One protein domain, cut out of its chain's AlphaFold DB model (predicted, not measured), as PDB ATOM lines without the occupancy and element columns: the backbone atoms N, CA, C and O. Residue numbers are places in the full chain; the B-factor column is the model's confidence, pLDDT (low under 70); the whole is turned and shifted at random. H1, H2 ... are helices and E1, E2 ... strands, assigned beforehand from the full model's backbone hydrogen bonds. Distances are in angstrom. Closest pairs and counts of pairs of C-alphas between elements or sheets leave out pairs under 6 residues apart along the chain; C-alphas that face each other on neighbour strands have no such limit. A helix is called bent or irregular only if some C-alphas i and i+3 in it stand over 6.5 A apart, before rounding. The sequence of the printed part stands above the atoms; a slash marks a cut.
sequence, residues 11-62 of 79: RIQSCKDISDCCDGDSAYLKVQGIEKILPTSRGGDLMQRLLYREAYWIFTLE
ATOM      1  N   ARG A  11     134.976 220.988 225.611       48.19
ATOM      2  CA  ARG A  11     134.988 222.387 226.021       48.19
ATOM      3  C   ARG A  11     133.710 222.640 226.805       48.19
ATOM      4  O   ARG A  11     132.635 222.618 226.212       48.19
ATOM      5  N   ILE A  12     133.832 222.892 228.104       50.34
ATOM      6  CA  ILE A  12     132.777 223.530 228.889       50.34
ATOM      7  C   ILE A  12     132.991 225.029 228.718       50.34
ATOM      8  O   ILE A  12     133.940 225.596 229.256       50.34
ATOM      9  N   GLN A  13     132.164 225.663 227.896       44.41
ATOM     10  CA  GLN A  13     132.153 227.113 227.772       44.41
ATOM     11  C   GLN A  13     130.919 227.623 228.514       44.41
ATOM     12  O   GLN A  13     129.797 227.453 228.043       44.41
ATOM     13  N   SER A  14     131.129 228.205 229.694       48.97
ATOM     14  CA  SER A  14     130.129 229.028 230.374       48.97
ATOM     15  C   SER A  14     130.786 230.030 231.308       48.97
ATOM     16  O   SER A  14     131.973 229.897 231.602       48.97
ATOM     17  N   CYS A  15     129.995 231.043 231.662       44.53
ATOM     18  CA  CYS A  15     130.340 232.302 232.304       44.53
ATOM     19  C   CYS A  15     131.446 232.206 233.352       44.53
ATOM     20  O   CYS A  15     131.554 231.224 234.079       44.53
ATOM     21  N   LYS A  16     132.221 233.297 233.396       50.22
ATOM     22  CA  LYS A  16     133.477 233.521 234.124       50.22
ATOM     23  C   LYS A  16     133.594 232.831 235.480       50.22
ATOM     24  O   LYS A  16     134.673 232.342 235.759       50.22
ATOM     25  N   ASP A  17     132.508 232.690 236.226       50.62
ATOM     26  CA  ASP A  17     132.440 231.872 237.424       50.62
ATOM     27  C   ASP A  17     131.019 231.295 237.525       50.62
ATOM     28  O   ASP A  17     130.046 232.044 237.645       50.62
ATOM     29  N   ILE A  18     130.870 229.965 237.467       49.06
ATOM     30  CA  ILE A  18     129.565 229.282 237.622       49.06
ATOM     31  C   ILE A  18     128.861 229.696 238.926       49.06
ATOM     32  O   ILE A  18     127.632 229.745 238.971       49.06
ATOM     33  N   SER A  19     129.640 230.025 239.963       47.09
ATOM     34  CA  SER A  19     129.134 230.426 241.278       47.09
ATOM     35  C   SER A  19     128.679 231.886 241.355       47.09
ATOM     36  O   SER A  19     127.779 232.167 242.135       47.09
ATOM     37  N   ASP A  20     129.268 232.800 240.576       48.56
ATOM     38  CA  ASP A  20     129.023 234.248 240.737       48.56
ATOM     39  C   ASP A  20     128.130 234.846 239.640       48.56
ATOM     40  O   ASP A  20     127.560 235.915 239.831       48.56
ATOM     41  N   CYS A  21     127.989 234.190 238.481       47.03
ATOM     42  CA  CYS A  21     127.260 234.764 237.339       47.03
ATOM     43  C   CYS A  21     126.038 233.961 236.872       47.03
ATOM     44  O   CYS A  21     125.239 234.497 236.106       47.03
ATOM     45  N   CYS A  22     125.894 232.695 237.275       52.47
ATOM     46  CA  CYS A  22     124.880 231.796 236.709       52.47
ATOM     47  C   CYS A  22     123.961 231.133 237.741       52.47
ATOM     48  O   CYS A  22     123.239 230.229 237.352       52.47
ATOM     49  N   ASP A  23     123.981 231.537 239.015       53.38
ATOM     50  CA  ASP A  23     123.155 230.941 240.089       53.38
ATOM     51  C   ASP A  23     123.235 229.395 240.146       53.38
ATOM     52  O   ASP A  23     122.289 228.700 240.504       53.38
ATOM     53  N   GLY A  24     124.371 228.825 239.715       55.47
ATOM     54  CA  GLY A  24     124.542 227.376 239.579       55.47
ATOM     55  C   GLY A  24     123.733 226.715 238.450       55.47
ATOM     56  O   GLY A  24     123.718 225.485 238.363       55.47
ATOM     57  N   ASP A  25     123.088 227.480 237.567       58.91
ATOM     58  CA  ASP A  25     122.267 226.951 236.483       58.91
ATOM     59  C   ASP A  25     123.119 226.388 235.333       58.91
ATOM     60  O   ASP A  25     123.778 227.090 234.554       58.91
ATOM     61  N   SER A  26     123.071 225.064 235.211       63.69
ATOM     62  CA  SER A  26     123.715 224.297 234.146       63.69
ATOM     63  C   SER A  26     123.175 224.587 232.740       63.69
ATOM     64  O   SER A  26     123.837 224.228 231.764       63.69
ATOM     65  N   ALA A  27     122.029 225.269 232.603       68.25
ATOM     66  CA  ALA A  27     121.466 225.661 231.309       68.25
ATOM     67  C   ALA A  27     122.401 226.573 230.495       68.25
ATOM     68  O   ALA A  27     122.346 226.585 229.263       68.25
ATOM     69  N   TYR A  28     123.305 227.297 231.161       68.00
ATOM     70  CA  TYR A  28     124.284 228.161 230.501       68.00
ATOM     71  C   TYR A  28     125.546 227.418 230.038       68.00
ATOM     72  O   TYR A  28     126.428 228.034 229.432       68.00
ATOM     73  N   LEU A  29     125.677 226.114 230.310       71.62
ATOM     74  CA  LEU A  29     126.833 225.318 229.902       71.62
ATOM     75  C   LEU A  29     126.686 224.843 228.461       71.62
ATOM     76  O   LEU A  29     125.844 224.005 228.141       71.62
ATOM     77  N   LYS A  30     127.572 225.323 227.584       74.44
ATOM     78  CA  LYS A  30     127.685 224.798 226.223       74.44
ATOM     79  C   LYS A  30     128.857 223.834 226.119       74.44
ATOM     80  O   LYS A  30     129.992 224.183 226.444       74.44
ATOM     81  N   VAL A  31     128.565 222.642 225.606       76.56
ATOM     82  CA  VAL A  31     129.551 221.608 225.288       76.56
ATOM     83  C   VAL A  31     129.922 221.684 223.810       76.56
ATOM     84  O   VAL A  31     129.054 221.655 222.939       76.56
ATOM     85  N   GLN A  32     131.221 221.758 223.520       79.50
ATOM     86  CA  GLN A  32     131.755 221.675 222.159       79.50
ATOM     87  C   GLN A  32     132.967 220.736 222.118       79.50
ATOM     88  O   GLN A  32     133.851 220.822 222.968       79.50
ATOM     89  N   GLY A  33     133.028 219.849 221.120       80.94
ATOM     90  CA  GLY A  33     134.225 219.041 220.864       80.94
ATOM     91  C   GLY A  33     135.325 219.877 220.205       80.94
ATOM     92  O   GLY A  33     135.047 220.596 219.247       80.94
ATOM     93  N   ILE A  34     136.559 219.787 220.714       86.12
ATOM     94  CA  ILE A  34     137.714 220.537 220.184       86.12
ATOM     95  C   ILE A  34     138.482 219.708 219.152       86.12
ATOM     96  O   ILE A  34     138.768 220.172 218.052       86.12
ATOM     97  N   GLU A  35     138.811 218.467 219.502       87.88
ATOM     98  CA  GLU A  35     139.652 217.602 218.686       87.88
ATOM     99  C   GLU A  35     139.241 216.139 218.852       87.88
ATOM    100  O   GLU A  35     138.881 215.694 219.943       87.88
ATOM    101  N   LYS A  36     139.328 215.373 217.761       86.81
ATOM    102  CA  LYS A  36     139.156 213.920 217.775       86.81
ATOM    103  C   LYS A  36     140.523 213.240 217.718       86.81
ATOM    104  O   LYS A  36     141.172 213.249 216.676       86.81
ATOM    105  N   ILE A  37     140.930 212.600 218.813       84.75
ATOM    106  CA  ILE A  37     142.170 211.814 218.856       84.75
ATOM    107  C   ILE A  37     141.905 210.411 218.323       84.75
ATOM    108  O   ILE A  37     141.095 209.662 218.867       84.75
ATOM    109  N   LEU A  38     142.592 210.055 217.239       84.00
ATOM    110  CA  LEU A  38     142.513 208.716 216.665       84.00
ATOM    111  C   LEU A  38     143.541 207.788 217.328       84.00
ATOM    112  O   LEU A  38     144.708 208.183 217.481       84.00
ATOM    113  N   PRO A  39     143.150 206.553 217.690       75.94
ATOM    114  CA  PRO A  39     144.096 205.551 218.153       75.94
ATOM    115  C   PRO A  39     145.110 205.245 217.045       75.94
ATOM    116  O   PRO A  39     144.772 205.154 215.866       75.94
ATOM    117  N   THR A  40     146.379 205.114 217.419       76.81
ATOM    118  CA  THR A  40     147.439 204.707 216.488       76.81
ATOM    119  C   THR A  40     147.330 203.216 216.197       76.81
ATOM    120  O   THR A  40     147.155 202.426 217.121       76.81
ATOM    121  N   SER A  41     147.538 202.824 214.940       70.94
ATOM    122  CA  SER A  41     147.466 201.428 214.475       70.94
ATOM    123  C   SER A  41     148.440 200.462 215.164       70.94
ATOM    124  O   SER A  41     148.261 199.255 215.061       70.94
ATOM    125  N   ARG A  42     149.463 200.971 215.867       76.56
ATOM    126  CA  ARG A  42     150.520 200.178 216.520       76.56
ATOM    127  C   ARG A  42     150.448 200.131 218.053       76.56
ATOM    128  O   ARG A  42     151.448 199.816 218.680       76.56
ATOM    129  N   GLY A  43     149.296 200.430 218.658       65.44
ATOM    130  CA  GLY A  43     149.100 200.197 220.099       65.44
ATOM    131  C   GLY A  43     149.898 201.130 221.021       65.44
ATOM    132  O   GLY A  43     150.444 200.678 222.019       65.44
ATOM    133  N   GLY A  44     149.980 202.422 220.690       72.94
ATOM    134  CA  GLY A  44     150.465 203.437 221.630       72.94
ATOM    135  C   GLY A  44     149.462 203.712 222.756       72.94
ATOM    136  O   GLY A  44     148.269 203.434 222.608       72.94
ATOM    137  N   ASP A  45     149.938 204.302 223.856       82.06
ATOM    138  CA  ASP A  45     149.084 204.675 224.983       82.06
ATOM    139  C   ASP A  45     148.153 205.839 224.597       82.06
ATOM    140  O   ASP A  45     148.535 207.014 224.530       82.06
ATOM    141  N   LEU A  46     146.899 205.491 224.294       83.31
ATOM    142  CA  LEU A  46     145.850 206.456 223.992       83.31
ATOM    143  C   LEU A  46     145.607 207.392 225.180       83.31
ATOM    144  O   LEU A  46     145.378 208.576 224.952       83.31
ATOM    145  N   MET A  47     145.697 206.898 226.417       83.06
ATOM    146  CA  MET A  47     145.469 207.707 227.612       83.06
ATOM    147  C   MET A  47     146.537 208.780 227.754       83.06
ATOM    148  O   MET A  47     146.198 209.950 227.911       83.06
ATOM    149  N   GLN A  48     147.810 208.423 227.593       82.75
ATOM    150  CA  GLN A  48     148.894 209.403 227.626       82.75
ATOM    151  C   GLN A  48     148.717 210.489 226.552       82.75
ATOM    152  O   GLN A  48     148.916 211.677 226.815       82.75
ATOM    153  N   ARG A  49     148.283 210.113 225.340       83.19
ATOM    154  CA  ARG A  49     147.996 211.083 224.270       83.19
ATOM    155  C   ARG A  49     146.804 211.975 224.597       83.19
ATOM    156  O   ARG A  49     146.862 213.165 224.300       83.19
ATOM    157  N   LEU A  50     145.743 211.424 225.181       85.12
ATOM    158  CA  LEU A  50     144.582 212.204 225.608       85.12
ATOM    159  C   LEU A  50     144.976 213.228 226.675       85.12
ATOM    160  O   LEU A  50     144.681 214.403 226.491       85.12
ATOM    161  N   LEU A  51     145.723 212.814 227.702       83.69
ATOM    162  CA  LEU A  51     146.208 213.699 228.766       83.69
ATOM    163  C   LEU A  51     147.096 214.822 228.215       83.69
ATOM    164  O   LEU A  51     146.910 215.994 228.540       83.69
ATOM    165  N   TYR A  52     148.019 214.489 227.312       84.56
ATOM    166  CA  TYR A  52     148.869 215.490 226.672       84.56
ATOM    167  C   TYR A  52     148.053 216.511 225.862       84.56
ATOM    168  O   TYR A  52     148.309 217.715 225.918       84.56
ATOM    169  N   ARG A  53     147.059 216.047 225.094       88.00
ATOM    170  CA  ARG A  53     146.219 216.928 224.268       88.00
ATOM    171  C   ARG A  53     145.247 217.751 225.105       88.00
ATOM    172  O   ARG A  53     145.023 218.912 224.777       88.00
ATOM    173  N   GLU A  54     144.729 217.200 226.194       85.38
ATOM    174  CA  GLU A  54     143.947 217.940 227.180       85.38
ATOM    175  C   GLU A  54     144.765 219.093 227.766       85.38
ATOM    176  O   GLU A  54     144.339 220.246 227.669       85.38
ATOM    177  N   ALA A  55     145.973 218.814 228.268       85.00
ATOM    178  CA  ALA A  55     146.866 219.849 228.776       85.00
ATOM    179  C   ALA A  55     147.142 220.914 227.701       85.00
ATOM    180  O   ALA A  55     146.923 222.102 227.943       85.00
ATOM    181  N   TYR A  56     147.521 220.501 226.485       87.69
ATOM    182  CA  TYR A  56     147.744 221.411 225.357       87.69
ATOM    183  C   TYR A  56     146.567 222.375 225.138       87.69
ATOM    184  O   TYR A  56     146.780 223.583 224.995       87.69
ATOM    185  N   TRP A  57     145.325 221.881 225.147       87.44
ATOM    186  CA  TRP A  57     144.144 222.720 224.937       87.44
ATOM    187  C   TRP A  57     143.785 223.588 226.145       87.44
ATOM    188  O   TRP A  57     143.366 224.727 225.938       87.44
ATOM    189  N   ILE A  58     144.006 223.120 227.377       83.62
ATOM    190  CA  ILE A  58     143.854 223.944 228.590       83.62
ATOM    191  C   ILE A  58     144.769 225.174 228.522       83.62
ATOM    192  O   ILE A  58     144.340 226.294 228.820       83.62
ATOM    193  N   PHE A  59     146.021 224.985 228.092       84.50
ATOM    194  CA  PHE A  59     146.970 226.082 227.906       84.50
ATOM    195  C   PHE A  59     146.593 226.978 226.723       84.50
ATOM    196  O   PHE A  59     146.518 228.193 226.890       84.50
ATOM    197  N   THR A  60     146.315 226.388 225.558       88.38
ATOM    198  CA  THR A  60     146.053 227.120 224.305       88.38
ATOM    199  C   THR A  60     144.785 227.970 224.371       88.38
ATOM    200  O   THR A  60     144.747 229.066 223.822       88.38
ATOM    201  N   LEU A  61     143.733 227.476 225.030       85.06
ATOM    202  CA  LEU A  61     142.446 228.171 225.137       85.06
ATOM    203  C   LEU A  61     142.328 229.037 226.398       85.06
ATOM    204  O   LEU A  61     141.258 229.594 226.641       85.06
ATOM    205  N   GLU A  62     143.391 229.127 227.203       83.62
ATOM    206  CA  GLU A  62     143.418 229.851 228.481       83.62
ATOM    207  C   GLU A  62     142.251 229.493 229.422       83.62
ATOM    208  O   GLU A  62     141.719 230.344 230.131       83.62
TER     209      GLU A  62
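This is residues 11 to 62 of the 79 residues of an uncharacterized protein of Xenopus laevis (UniProt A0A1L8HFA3). This is a long, thin model with a small two-stranded ladder, E1 beside E2, whose connecting loop holds the short helix H1 at one end; from E2 a long link runs to the other end, folds back there, and leads into the one long helix, H2, which runs back from that end. Residues 40 to 45, at the fold of that link, stick out free. The printed part has 52 residues, with two named strands and two named helices in the order E1, H1, E2, H2; the sheet has the order E1 - E2 and is antiparallel, and the class is mixed, helices and strands. The whole is only just extended, close to loose, with a radius of gyration of the C-alphas of 15.1 A, and its C-alphas span 47 by 20 by 13 A, a rod.

Begin at C-alpha 11, at (134.988, 222.387, 226.021), where strand E1 starts; it holds residues 11 to 13 and is 5.8 A long from first to last C-alpha. Next look at residues 18 to 21, the helix H1, 6.0 A long. Strand E2 is residues 30 to 33, 10.2 A long, starting at C-alpha 30 at (127.685, 224.798, 226.223). Then go to C-alpha 46 at (145.850, 206.456, 223.992), where H2 begins; it runs through residues 46 to 60 for 20.7 A and ends at C-alpha 60 at (146.053, 227.120, 224.305).

Start with the sheet: E1 and E2 are antiparallel neighbours, with 155 degrees between their N-to-C directions. The C-alphas of Arg 11 and Gln 32 face each other at 5.1 A, and those of Gln 13 and Lys 30 at 5.3 A. Check the backbone there: N 11 and O 32 are 2.9 A apart and N 13 and O 30 are 3.0 A apart, both within hydrogen-bond range. H2 is apart from E1, and H2 is also apart from H1. In H2 every O i to N i+4 pair is within hydrogen-bond range; H1, with 4 residues, is too short for such a pair, and its 1 pair of O i and N i+3 is not within range. Neither helix is bent.

The two C-alphas farthest apart are those of Asp 23 and Arg 42, at 47.4 A, while the first and last printed C-alphas, of Arg 11 and Glu 62, are 11.5 A apart. The printed part has no cut. The link from E1 to H1 is tight, the one from H1 to E2 is short with 8 residues, and the one from E2 to H2 is long with 12 residues, 34 to 45. The mean pLDDT of the printed part is 71.7; look for low confidence, under 70, at residues 11 to 28 and at residue 43.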